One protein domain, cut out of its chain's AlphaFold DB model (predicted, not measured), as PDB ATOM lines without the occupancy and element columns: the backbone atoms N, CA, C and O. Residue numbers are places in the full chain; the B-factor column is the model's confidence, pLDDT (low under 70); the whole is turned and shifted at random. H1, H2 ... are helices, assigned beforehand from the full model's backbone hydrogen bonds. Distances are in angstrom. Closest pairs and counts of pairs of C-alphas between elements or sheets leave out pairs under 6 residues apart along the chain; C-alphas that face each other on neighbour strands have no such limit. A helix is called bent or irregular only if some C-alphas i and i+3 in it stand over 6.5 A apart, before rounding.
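AT A GLANCE: This is residues 195 to 283 of the 283 residues of an uncharacterized protein of Massilia aurea (UniProt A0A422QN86). A short, irregular helix, H1, sits in the middle of this domain, with H4 and H5 packed on it at steep angles and H6 close by, while H2 and H3 lie toward the other end. H3 touches no helix, and from it a long stretch, residues 221 to 237, runs round the outside to H4. The printed part has 89 residues with six named helices, H1 to H6 in that order, and no named strand; the class is all helix. It is compact, with a radius of gyration of the C-alphas of 12.3 A, and its rounded outline spans 30 by 26 by 25 A.

IN THESE COORDINATES: Find C-alpha 195 at (20.303, -7.610, -44.803); here H1 begins, and it runs to residue 204 over 15.4 A. H1 is irregular, but only just: C-alphas 199 and 202 are 7.0 A apart. Next come H2, residues 208 to 211, and H3, residues 214 to 220. Look for C-alpha 238 at (24.208, -22.396, -60.104), where H4 starts; it runs to residue 249 over 16.5 A. H5, residues 253 to 267, is the longest helix at 20.3 A. H6, residues 274 to 281, ends at C-alpha 281, (38.781, -7.070, -59.196); it is irregular, with C-alphas 275 and 278 7.2 A apart.

HOW THE PARTS SIT: Start at H1, the hub, which touches three helices. It touches H4 at a steep tilt of 55 degrees, opposite ways; their closest C-alphas, of Leu 203 and Leu 241, are 6.2 A apart. It touches H5, residues 259 to 263 alone, at a steep tilt of 57 degrees, the same way; the closest C-alphas, of Ala 197 and Val 259, are 6.7 A apart. H1 and H2 only just touch, with 3 pairs of C-alphas within 8 A, and only at the corner by their link; the closest C-alphas are those of Pro 202 and Phe 208, at 5.6 A. H1 and H6 are close but not clearly touching, with the C-alphas of Phe 204 and Met 276 closest at 6.0 A. H6 only just touches H5, with 3 pairs of C-alphas within 8 A, on residues 260 to 264 of H5 alone; the closest C-alphas, of Leu 260 and Leu 280, are 6.2 A apart. The helix packing is mostly crossed, none of the three touching pairs with a tilt being shallow. H2 and H3 meet only through their link, and H4 and H6 are apart. Every O i to N i+4 pair is within hydrogen-bond range in H3, H4 and H5, against 3 of 6 in H1 and 2 of 4 in H6; H2 is too short for one.

THE WHOLE: Look to Gly 224 and Ala 239 for the two C-alphas farthest apart, at 33.6 A. The link from H3 to H4 is long, with 17 residues. The printed part has no cut and ends at residue 283, the chain's last. The model's confidence is low at residues 282 to 283, against a mean pLDDT of 85.8 for the printed part.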
ATOM      1  N   GLU A 195      21.128  -6.922 -43.801       88.62
ATOM      2  CA  GLU A 195      20.303  -7.610 -44.803       88.62
ATOM      3  C   GLU A 195      21.043  -7.830 -46.132       88.62
ATOM      4  O   GLU A 195      20.949  -8.897 -46.745       88.62
ATOM      5  N   ALA A 196      21.816  -6.834 -46.574       89.94
ATOM      6  CA  ALA A 196      22.592  -6.922 -47.804       89.94
ATOM      7  C   ALA A 196      23.764  -7.902 -47.652       89.94
ATOM      8  O   ALA A 196      24.020  -8.686 -48.568       89.94
ATOM      9  N   ALA A 197      24.433  -7.909 -46.495       88.81
ATOM     10  CA  ALA A 197      25.478  -8.883 -46.191       88.81
ATOM     11  C   ALA A 197      24.915 -10.315 -46.161       88.81
ATOM     12  O   ALA A 197      25.440 -11.195 -46.843       88.81
ATOM     13  N   VAL A 198      23.791 -10.539 -45.470       89.75
ATOM     14  CA  VAL A 198      23.097 -11.841 -45.432       89.75
ATOM     15  C   VAL A 198      22.769 -12.348 -46.825       89.75
ATOM     16  O   VAL A 198      23.040 -13.507 -47.151       89.75
ATOM     17  N   ARG A 199      22.222 -11.464 -47.660       90.38
ATOM     18  CA  ARG A 199      21.753 -11.810 -48.996       90.38
ATOM     19  C   ARG A 199      22.880 -12.072 -49.989       90.38
ATOM     20  O   ARG A 199      22.748 -12.975 -50.812       90.38
ATOM     21  N   PHE A 200      23.948 -11.273 -49.962       93.12
ATOM     22  CA  PHE A 200      24.943 -11.269 -51.036       93.12
ATOM     23  C   PHE A 200      26.276 -11.932 -50.678       93.12
ATOM     24  O   PHE A 200      26.978 -12.327 -51.598       93.12
ATOM     25  N   MET A 201      26.629 -12.159 -49.409       91.62
ATOM     26  CA  MET A 201      27.864 -12.899 -49.076       91.62
ATOM     27  C   MET A 201      27.926 -14.327 -49.661       91.62
ATOM     28  O   MET A 201      28.979 -14.695 -50.189       91.62
ATOM     29  N   PRO A 202      26.826 -15.110 -49.700       91.44
ATOM     30  CA  PRO A 202      26.818 -16.426 -50.351       91.44
ATOM     31  C   PRO A 202      27.121 -16.386 -51.857       91.44
ATOM     32  O   PRO A 202      27.489 -17.408 -52.441       91.44
ATOM     33  N   LEU A 203      26.982 -15.217 -52.499       92.38
ATOM     34  CA  LEU A 203      27.388 -15.030 -53.890       92.38
ATOM     35  C   LEU A 203      28.902 -15.209 -54.036       92.38
ATOM     36  O   LEU A 203      29.331 -15.893 -54.956       92.38
ATOM     37  N   PHE A 204      29.697 -14.646 -53.122       91.88
ATOM     38  CA  PHE A 204      31.160 -14.607 -53.217       91.88
ATOM     39  C   PHE A 204      31.842 -15.829 -52.601       91.88
ATOM     40  O   PHE A 204      32.876 -16.260 -53.105       91.88
ATOM     41  N   PHE A 205      31.249 -16.427 -51.566       91.19
ATOM     42  CA  PHE A 205      31.856 -17.519 -50.797       91.19
ATOM     43  C   PHE A 205      30.973 -18.770 -50.791       91.19
ATOM     44  O   PHE A 205      29.745 -18.680 -50.709       91.19
ATOM     45  N   ARG A 206      31.594 -19.952 -50.879       88.81
ATOM     46  CA  ARG A 206      30.906 -21.250 -50.749       88.81
ATOM     47  C   ARG A 206      30.672 -21.609 -49.291       88.81
ATOM     48  O   ARG A 206      31.579 -21.444 -48.478       88.81
ATOM     49  N   HIS A 207      29.498 -22.166 -48.995       87.56
ATOM     50  CA  HIS A 207      29.125 -22.623 -47.651       87.56
ATOM     51  C   HIS A 207      29.318 -21.525 -46.596       87.56
ATOM     52  O   HIS A 207      29.757 -21.785 -45.477       87.56
ATOM     53  N   PHE A 208      29.044 -20.272 -46.977       89.12
ATOM     54  CA  PHE A 208      29.394 -19.108 -46.168       89.12
ATOM     55  C   PHE A 208      28.743 -19.182 -44.785       89.12
ATOM     56  O   PHE A 208      29.442 -19.197 -43.781       89.12
ATOM     57  N   TRP A 209      27.419 -19.346 -44.732       89.25
ATOM     58  CA  TRP A 209      26.663 -19.411 -43.476       89.25
ATOM     59  C   TRP A 209      26.810 -20.730 -42.706       89.25
ATOM     60  O   TRP A 209      26.395 -20.807 -41.555       89.25
ATOM     61  N   GLU A 210      27.415 -21.759 -43.306       87.31
ATOM     62  CA  GLU A 210      27.768 -22.992 -42.586       87.31
ATOM     63  C   GLU A 210      29.045 -22.811 -41.757       87.31
ATOM     64  O   GLU A 210      29.214 -23.443 -40.717       87.31
ATOM     65  N   LYS A 211      29.953 -21.951 -42.228       85.62
ATOM     66  CA  LYS A 211      31.276 -21.736 -41.632       85.62
ATOM     67  C   LYS A 211      31.398 -20.403 -40.894       85.62
ATOM     68  O   LYS A 211      32.271 -20.265 -40.045       85.62
ATOM     69  N   PHE A 212      30.567 -19.426 -41.240       86.50
ATOM     70  CA  PHE A 212      30.606 -18.070 -40.714       86.50
ATOM     71  C   PHE A 212      29.322 -17.789 -39.941       86.50
ATOM     72  O   PHE A 212      28.229 -17.805 -40.513       86.50
ATOM     73  N   SER A 213      29.435 -17.571 -38.629       87.50
ATOM     74  CA  SER A 213      28.249 -17.442 -37.787       87.50
ATOM     75  C   SER A 213      27.592 -16.060 -37.932       87.50
ATOM     76  O   SER A 213      28.269 -15.065 -38.214       87.50
ATOM     77  N   PRO A 214      26.273 -15.940 -37.683       87.12
ATOM     78  CA  PRO A 214      25.609 -14.638 -37.617       87.12
ATOM     79  C   PRO A 214      26.247 -13.679 -36.601       87.12
ATOM     80  O   PRO A 214      26.288 -12.474 -36.838       87.12
ATOM     81  N   SER A 215      26.790 -14.201 -35.497       86.69
ATOM     82  CA  SER A 215      27.469 -13.391 -34.482       86.69
ATOM     83  C   SER A 215      28.798 -12.823 -34.993       86.69
ATOM     84  O   SER A 215      29.087 -11.648 -34.765       86.69
ATOM     85  N   ASP A 216      29.576 -13.620 -35.734       87.81
ATOM     86  CA  ASP A 216      30.815 -13.154 -36.372       87.81
ATOM     87  C   ASP A 216      30.517 -12.080 -37.420       87.81
ATOM     88  O   ASP A 216      31.226 -11.079 -37.516       87.81
ATOM     89  N   MET A 217      29.410 -12.227 -38.157       88.38
ATOM     90  CA  MET A 217      28.956 -11.197 -39.089       88.38
ATOM     91  C   MET A 217      28.581  -9.901 -38.381       88.38
ATOM     92  O   MET A 217      28.992  -8.836 -38.833       88.38
ATOM     93  N   ALA A 218      27.838  -9.959 -37.275       87.00
ATOM     94  CA  ALA A 218      27.496  -8.756 -36.518       87.00
ATOM     95  C   ALA A 218      28.767  -8.000 -36.085       87.00
ATOM     96  O   ALA A 218      28.849  -6.779 -36.232       87.00
ATOM     97  N   HIS A 219      29.798  -8.742 -35.660       86.44
ATOM     98  CA  HIS A 219      31.099  -8.186 -35.302       86.44
ATOM     99  C   HIS A 219      31.816  -7.532 -36.491       86.44
ATOM    100  O   HIS A 219      32.253  -6.385 -36.384       86.44
ATOM    101  N   VAL A 220      31.896  -8.214 -37.639       86.50
ATOM    102  CA  VAL A 220      32.540  -7.675 -38.852       86.50
ATOM    103  C   VAL A 220      31.817  -6.432 -39.372       86.50
ATOM    104  O   VAL A 220      32.460  -5.451 -39.743       86.50
ATOM    105  N   LEU A 221      30.485  -6.428 -39.334       86.25
ATOM    106  CA  LEU A 221      29.670  -5.271 -39.701       86.25
ATOM    107  C   LEU A 221      29.738  -4.131 -38.674       86.25
ATOM    108  O   LEU A 221      29.215  -3.049 -38.941       86.25
ATOM    109  N   ARG A 222      30.352  -4.364 -37.502       83.06
ATOM    110  CA  ARG A 222      30.305  -3.483 -36.318       83.06
ATOM    111  C   ARG A 222      28.868  -3.106 -35.941       83.06
ATOM    112  O   ARG A 222      28.602  -2.002 -35.473       83.06
ATOM    113  N   SER A 223      27.946  -4.035 -36.175       78.94
ATOM    114  CA  SER A 223      26.522  -3.896 -35.907       78.94
ATOM    115  C   SER A 223      26.208  -4.421 -34.510       78.94
ATOM    116  O   SER A 223      26.653  -5.502 -34.133       78.94
ATOM    117  N   GLY A 224      25.404  -3.672 -33.751       74.12
ATOM    118  CA  GLY A 224      24.815  -4.163 -32.500       74.12
ATOM    119  C   GLY A 224      23.669  -5.157 -32.723       74.12
ATOM    120  O   GLY A 224      23.246  -5.828 -31.787       74.12
ATOM    121  N   GLU A 225      23.173  -5.261 -33.957       79.62
ATOM    122  CA  GLU A 225      22.090  -6.159 -34.342       79.62
ATOM    123  C   GLU A 225      22.639  -7.394 -35.056       79.62
ATOM    124  O   GLU A 225      23.432  -7.286 -36.001       79.62
ATOM    125  N   MET A 226      22.196  -8.570 -34.607       82.81
ATOM    126  CA  MET A 226      22.576  -9.840 -35.211       82.81
ATOM    127  C   MET A 226      21.791 -10.061 -36.515       82.81
ATOM    128  O   MET A 226      20.560  -9.986 -36.501       82.81
ATOM    129  N   PRO A 227      22.466 -10.370 -37.636       86.12
ATOM    130  CA  PRO A 227      21.793 -10.660 -38.891       86.12
ATOM    131  C   PRO A 227      20.864 -11.873 -38.773       86.12
ATOM    132  O   PRO A 227      21.241 -12.919 -38.241       86.12
ATOM    133  N   VAL A 228      19.658 -11.749 -39.327       86.94
ATOM    134  CA  VAL A 228      18.684 -12.845 -39.384       86.94
ATOM    135  C   VAL A 228      19.000 -13.731 -40.587       86.94
ATOM    136  O   VAL A 228      18.725 -13.371 -41.730       86.94
ATOM    137  N   VAL A 229      19.584 -14.899 -40.325       84.94
ATOM    138  CA  VAL A 229      19.889 -15.912 -41.344       84.94
ATOM    139  C   VAL A 229      18.828 -17.016 -41.278       84.94
ATOM    140  O   VAL A 229      18.563 -17.528 -40.188       84.94
ATOM    141  N   PRO A 230      18.194 -17.395 -42.404       79.62
ATOM    142  CA  PRO A 230      17.204 -18.465 -42.406       79.62
ATOM    143  C   PRO A 230      17.856 -19.799 -42.031       79.62
ATOM    144  O   PRO A 230      18.913 -20.146 -42.554       79.62
ATOM    145  N   SER A 231      17.211 -20.546 -41.134       78.75
ATOM    146  CA  SER A 231      17.647 -21.875 -40.699       78.75
ATOM    147  C   SER A 231      16.603 -22.930 -41.095       78.75
ATOM    148  O   SER A 231      15.438 -22.771 -40.716       78.75
ATOM    149  N   PRO A 232      16.979 -24.005 -41.814       79.31
ATOM    150  CA  PRO A 232      18.314 -24.273 -42.353       79.31
ATOM    151  C   PRO A 232      18.653 -23.347 -43.532       79.31
ATOM    152  O   PRO A 232      17.802 -23.067 -44.379       79.31
ATOM    153  N   PHE A 233      19.907 -22.890 -43.602       82.19
ATOM    154  CA  PHE A 233      20.381 -22.146 -44.765       82.19
ATOM    155  C   PHE A 233      20.657 -23.127 -45.904       82.19
ATOM    156  O   PHE A 233      21.438 -24.063 -45.749       82.19
ATOM    157  N   MET A 234      20.020 -22.903 -47.051       84.56
ATOM    158  CA  MET A 234      20.245 -23.706 -48.248       84.56
ATOM    159  C   MET A 234      21.274 -23.023 -49.142       84.56
ATOM    160  O   MET A 234      21.040 -21.918 -49.635       84.56
ATOM    161  N   GLU A 235      22.393 -23.702 -49.379       86.50
ATOM    162  CA  GLU A 235      23.444 -23.214 -50.267       86.50
ATOM    163  C   GLU A 235      22.895 -22.978 -51.692       86.50
ATOM    164  O   GLU A 235      22.278 -23.876 -52.281       86.50
ATOM    165  N   PRO A 236      23.098 -21.784 -52.285       86.81
ATOM    166  CA  PRO A 236      22.574 -21.485 -53.609       86.81
ATOM    167  C   PRO A 236      23.296 -22.297 -54.694       86.81
ATOM    168  O   PRO A 236      24.508 -22.190 -54.885       86.81
ATOM    169  N   GLY A 237      22.528 -23.071 -55.466       88.31
ATOM    170  CA  GLY A 237      23.012 -23.731 -56.682       88.31
ATOM    171  C   GLY A 237      23.263 -22.750 -57.840       88.31
ATOM    172  O   GLY A 237      22.941 -21.565 -57.756       88.31
ATOM    173  N   GLY A 238      23.783 -23.241 -58.971       87.12
ATOM    174  CA  GLY A 238      24.208 -22.396 -60.104       87.12
ATOM    175  C   GLY A 238      23.139 -21.426 -60.639       87.12
ATOM    176  O   GLY A 238      23.408 -20.239 -60.815       87.12
ATOM    177  N   ALA A 239      21.896 -21.885 -60.826       88.25
ATOM    178  CA  ALA A 239      20.798 -21.026 -61.293       88.25
ATOM    179  C   ALA A 239      20.396 -19.944 -60.266       88.25
ATOM    180  O   ALA A 239      20.057 -18.812 -60.635       88.25
ATOM    181  N   ALA A 240      20.474 -20.270 -58.971       88.75
ATOM    182  CA  ALA A 240      20.224 -19.323 -57.888       88.75
ATOM    183  C   ALA A 240      21.348 -18.278 -57.800       88.75
ATOM    184  O   ALA A 240      21.058 -17.089 -57.685       88.75
ATOM    185  N   LEU A 241      22.612 -18.686 -57.970       90.50
ATOM    186  CA  LEU A 241      23.766 -17.783 -58.041       90.50
ATOM    187  C   LEU A 241      23.673 -16.814 -59.223       90.50
ATOM    188  O   LEU A 241      23.886 -15.619 -59.046       90.50
ATOM    189  N   ALA A 242      23.278 -17.281 -60.410       89.81
ATOM    190  CA  ALA A 242      23.067 -16.405 -61.567       89.81
ATOM    191  C   ALA A 242      21.961 -15.361 -61.317       89.81
ATOM    192  O   ALA A 242      22.019 -14.226 -61.800       89.81
ATOM    193  N   THR A 243      20.942 -15.731 -60.539       91.81
ATOM    194  CA  THR A 243      19.866 -14.822 -60.129       91.81
ATOM    195  C   THR A 243      20.348 -13.827 -59.073       91.81
ATOM    196  O   THR A 243      20.114 -12.630 -59.231       91.81
ATOM    197  N   LEU A 244      21.091 -14.283 -58.061       91.44
ATOM    198  CA  LEU A 244      21.725 -13.424 -57.058       91.44
ATOM    199  C   LEU A 244      22.705 -12.435 -57.696       91.44
ATOM    200  O   LEU A 244      22.654 -11.256 -57.364       91.44
ATOM    201  N   ARG A 245      23.518 -12.865 -58.673       92.62
ATOM    202  CA  ARG A 245      24.417 -11.988 -59.443       92.62
ATOM    203  C   ARG A 245      23.639 -10.889 -60.157       92.62
ATOM    204  O   ARG A 245      23.990  -9.719 -60.042       92.62
ATOM    205  N   ARG A 246      22.550 -11.231 -60.857       92.19
ATOM    206  CA  ARG A 246      21.690 -10.221 -61.503       92.19
ATOM    207  C   ARG A 246      21.087  -9.253 -60.490       92.19
ATOM    208  O   ARG A 246      21.130  -8.048 -60.723       92.19
ATOM    209  N   GLN A 247      20.561  -9.755 -59.375       93.06
ATOM    210  CA  GLN A 247      19.986  -8.922 -58.314       93.06
ATOM    211  C   GLN A 247      21.025  -8.002 -57.670       93.06
ATOM    212  O   GLN A 247      20.705  -6.856 -57.362       93.06
ATOM    213  N   PHE A 248      22.254  -8.492 -57.496       93.81
ATOM    214  CA  PHE A 248      23.385  -7.723 -56.999       93.81
ATOM    215  C   PHE A 248      23.746  -6.597 -57.969       93.81
ATOM    216  O   PHE A 248      23.834  -5.449 -57.554       93.81
ATOM    217  N   LEU A 249      23.861  -6.892 -59.268       91.56
ATOM    218  CA  LEU A 249      24.163  -5.898 -60.304       91.56
ATOM    219  C   LEU A 249      23.084  -4.810 -60.446       91.56
ATOM    220  O   LEU A 249      23.413  -3.693 -60.832       91.56
ATOM    221  N   HIS A 250      21.828  -5.107 -60.092       93.50
ATOM    222  CA  HIS A 250      20.733  -4.127 -60.062       93.50
ATOM    223  C   HIS A 250      20.720  -3.245 -58.800       93.50
ATOM    224  O   HIS A 250      19.909  -2.323 -58.719       93.50
ATOM    225  N   GLN A 251      21.580  -3.499 -57.806       92.31
ATOM    226  CA  GLN A 251      21.659  -2.650 -56.615       92.31
ATOM    227  C   GLN A 251      22.306  -1.287 -56.920       92.31
ATOM    228  O   GLN A 251      23.158  -1.186 -57.815       92.31
ATOM    229  N   PRO A 252      21.983  -0.242 -56.128       89.88
ATOM    230  CA  PRO A 252      22.676   1.039 -56.197       89.88
ATOM    231  C   PRO A 252      24.193   0.860 -56.100       89.88
ATOM    232  O   PRO A 252      24.682   0.072 -55.289       89.88
ATOM    233  N   GLN A 253      24.947   1.616 -56.903       84.94
ATOM    234  CA  GLN A 253      26.408   1.491 -56.972       84.94
ATOM    235  C   GLN A 253      27.072   1.609 -55.591       84.94
ATOM    236  O   GLN A 253      27.962   0.825 -55.286       84.94
ATOM    237  N   ALA A 254      26.591   2.517 -54.737       83.69
ATOM    238  CA  ALA A 254      27.097   2.676 -53.375       83.69
ATOM    239  C   ALA A 254      26.968   1.390 -52.536       83.69
ATOM    240  O   ALA A 254      27.915   1.000 -51.860       83.69
ATOM    241  N   LEU A 255      25.827   0.691 -52.616       87.75
ATOM    242  CA  LEU A 255      25.629  -0.577 -51.909       87.75
ATOM    243  C   LEU A 255      26.515  -1.684 -52.493       87.75
ATOM    244  O   LEU A 255      27.101  -2.453 -51.735       87.75
ATOM    245  N   ARG A 256      26.652  -1.743 -53.825       89.88
ATOM    246  CA  ARG A 256      27.531  -2.721 -54.486       89.88
ATOM    247  C   ARG A 256      28.980  -2.565 -54.037       89.88
ATOM    248  O   ARG A 256      29.576  -3.550 -53.622       89.88
ATOM    249  N   LEU A 257      29.511  -1.342 -54.061       86.06
ATOM    250  CA  LEU A 257      30.885  -1.055 -53.638       86.06
ATOM    251  C   LEU A 257      31.116  -1.412 -52.164       86.06
ATOM    252  O   LEU A 257      32.135  -2.008 -51.840       86.06
ATOM    253  N   ARG A 258      30.149  -1.131 -51.285       86.19
ATOM    254  CA  ARG A 258      30.211  -1.496 -49.859       86.19
ATOM    255  C   ARG A 258      30.266  -3.009 -49.642       86.19
ATOM    256  O   ARG A 258      31.104  -3.498 -48.891       86.19
ATOM    257  N   VAL A 259      29.394  -3.758 -50.317       89.62
ATOM    258  CA  VAL A 259      29.367  -5.229 -50.243       89.62
ATOM    259  C   VAL A 259      30.653  -5.835 -50.822       89.62
ATOM    260  O   VAL A 259      31.169  -6.792 -50.251       89.62
ATOM    261  N   LEU A 260      31.188  -5.276 -51.914       89.50
ATOM    262  CA  LEU A 260      32.454  -5.723 -52.507       89.50
ATOM    263  C   LEU A 260      33.648  -5.418 -51.605       89.50
ATOM    264  O   LEU A 260      34.496  -6.285 -51.448       89.50
ATOM    265  N   ALA A 261      33.691  -4.246 -50.968       85.38
ATOM    266  CA  ALA A 261      34.725  -3.913 -49.991       85.38
ATOM    267  C   ALA A 261      34.733  -4.922 -48.829       85.38
ATOM    268  O   ALA A 261      35.765  -5.520 -48.544       85.38
ATOM    269  N   LEU A 262      33.560  -5.212 -48.253       87.25
ATOM    270  CA  LEU A 262      33.415  -6.238 -47.216       87.25
ATOM    271  C   LEU A 262      33.856  -7.630 -47.700       87.25
ATOM    272  O   LEU A 262      34.558  -8.348 -46.989       87.25
ATOM    273  N   ALA A 263      33.458  -8.024 -48.912       89.12
ATOM    274  CA  ALA A 263      33.862  -9.301 -49.490       89.12
ATOM    275  C   ALA A 263      35.376  -9.369 -49.755       89.12
ATOM    276  O   ALA A 263      35.969 -10.425 -49.566       89.12
ATOM    277  N   ARG A 264      36.028  -8.268 -50.144       86.38
ATOM    278  CA  ARG A 264      37.491  -8.207 -50.307       86.38
ATOM    279  C   ARG A 264      38.210  -8.359 -48.968       86.38
ATOM    280  O   ARG A 264      39.149  -9.147 -48.892       86.38
ATOM    281  N   ASP A 265      37.730  -7.688 -47.923       84.06
ATOM    282  CA  ASP A 265      38.295  -7.792 -46.573       84.06
ATOM    283  C   ASP A 265      38.200  -9.225 -46.026       84.06
ATOM    284  O   ASP A 265      39.162  -9.756 -45.469       84.06
ATOM    285  N   LEU A 266      37.062  -9.896 -46.241       85.38
ATOM    286  CA  LEU A 266      36.885 -11.305 -45.877       85.38
ATOM    287  C   LEU A 266      37.696 -12.246 -46.786       85.38
ATOM    288  O   LEU A 266      38.250 -13.234 -46.310       85.38
ATOM    289  N   GLY A 267      37.811 -11.938 -48.079       79.50
ATOM    290  CA  GLY A 267      38.473 -12.771 -49.088       79.50
ATOM    291  C   GLY A 267      39.960 -13.028 -48.844       79.50
ATOM    292  O   GLY A 267      40.492 -14.001 -49.370       79.50
ATOM    293  N   VAL A 268      40.621 -12.236 -47.993       74.44
ATOM    294  CA  VAL A 268      41.997 -12.505 -47.534       74.44
ATOM    295  C   VAL A 268      42.100 -13.854 -46.807       74.44
ATOM    296  O   VAL A 268      43.121 -14.529 -46.907       74.44
ATOM    297  N   ASN A 269      41.037 -14.268 -46.110       77.06
ATOM    298  CA  ASN A 269      41.026 -15.461 -45.258       77.06
ATOM    299  C   ASN A 269      40.039 -16.547 -45.726       77.06
ATOM    300  O   ASN A 269      39.918 -17.583 -45.072       77.06
ATOM    301  N   TRP A 270      39.317 -16.323 -46.829       81.81
ATOM    302  CA  TRP A 270      38.199 -17.165 -47.259       81.81
ATOM    303  C   TRP A 270      38.250 -17.493 -48.753       81.81
ATOM    304  O   TRP A 270      38.634 -16.671 -49.580       81.81
ATOM    305  N   GLU A 271      37.822 -18.705 -49.116       83.56
ATOM    306  CA  GLU A 271      37.838 -19.168 -50.505       83.56
ATOM    307  C   GLU A 271      36.735 -18.495 -51.341       83.56
ATOM    308  O   GLU A 271      35.543 -18.796 -51.213       83.56
ATOM    309  N   VAL A 272      37.156 -17.588 -52.225       86.50
ATOM    310  CA  VAL A 272      36.291 -16.884 -53.178       86.50
ATOM    311  C   VAL A 272      35.912 -17.800 -54.344       86.50
ATOM    312  O   VAL A 272      36.774 -18.445 -54.952       86.50
ATOM    313  N   ARG A 273      34.626 -17.807 -54.720       89.31
ATOM    314  CA  ARG A 273      34.127 -18.522 -55.905       89.31
ATOM    315  C   ARG A 273      34.856 -18.052 -57.172       89.31
ATOM    316  O   ARG A 273      34.886 -16.847 -57.413       89.31
ATOM    317  N   PRO A 274      35.351 -18.970 -58.025       83.31
ATOM    318  CA  PRO A 274      36.061 -18.609 -59.253       83.31
ATOM    319  C   PRO A 274      35.266 -17.633 -60.127       83.31
ATOM    320  O   PRO A 274      35.789 -16.601 -60.526       83.31
ATOM    321  N   ASP A 275      33.971 -17.906 -60.306       82.69
ATOM    322  CA  ASP A 275      33.069 -17.143 -61.178       82.69
ATOM    323  C   ASP A 275      32.827 -15.689 -60.726       82.69
ATOM    324  O   ASP A 275      32.241 -14.902 -61.473       82.69
ATOM    325  N   MET A 276      33.202 -15.351 -59.486       84.19
ATOM    326  CA  MET A 276      33.005 -14.029 -58.881       84.19
ATOM    327  C   MET A 276      34.312 -13.255 -58.676       84.19
ATOM    328  O   MET A 276      34.255 -12.141 -58.155       84.19
ATOM    329  N   ARG A 277      35.474 -13.805 -59.059       82.44
ATOM    330  CA  ARG A 277      36.766 -13.109 -58.906       82.44
ATOM    331  C   ARG A 277      36.800 -11.810 -59.702       82.44
ATOM    332  O   ARG A 277      37.099 -10.772 -59.124       82.44
ATOM    333  N   ASP A 278      36.339 -11.849 -60.949       83.50
ATOM    334  CA  ASP A 278      36.267 -10.677 -61.828       83.50
ATOM    335  C   ASP A 278      35.482  -9.520 -61.178       83.50
ATOM    336  O   ASP A 278      35.905  -8.370 -61.196       83.50
ATOM    337  N   LEU A 279      34.369  -9.831 -60.500       81.31
ATOM    338  CA  LEU A 279      33.533  -8.837 -59.811       81.31
ATOM    339  C   LEU A 279      34.220  -8.177 -58.606       81.31
ATOM    340  O   LEU A 279      33.830  -7.075 -58.227       81.31
ATOM    341  N   LEU A 280      35.185  -8.853 -57.977       79.94
ATOM    342  CA  LEU A 280      35.969  -8.317 -56.860       79.94
ATOM    343  C   LEU A 280      37.188  -7.517 -57.338       79.94
ATOM    344  O   LEU A 280      37.676  -6.671 -56.590       79.94
ATOM    345  N   GLU A 281      37.661  -7.774 -58.558       72.31
ATOM    346  CA  GLU A 281      38.781  -7.070 -59.196       72.31
ATOM    347  C   GLU A 281      38.333  -5.799 -59.947       72.31
ATOM    348  O   GLU A 281      39.091  -4.835 -60.006       72.31
ATOM    349  N   GLU A 282      37.097  -5.758 -60.464       60.03
ATOM    350  CA  GLU A 282      36.520  -4.621 -61.212       60.03
ATOM    351  C   GLU A 282      36.044  -3.428 -60.350       60.03
ATOM    352  O   GLU A 282      35.652  -2.395 -60.902       60.03
ATOM    353  N   ALA A 283      36.032  -3.553 -59.018       52.69
ATOM    354  CA  ALA A 283      35.519  -2.541 -58.080       52.69
ATOM    355  C   ALA A 283      36.615  -1.845 -57.274       52.69
ATOM    356  O   ALA A 283      36.474  -0.618 -57.065       52.69
TER     357      ALA A 283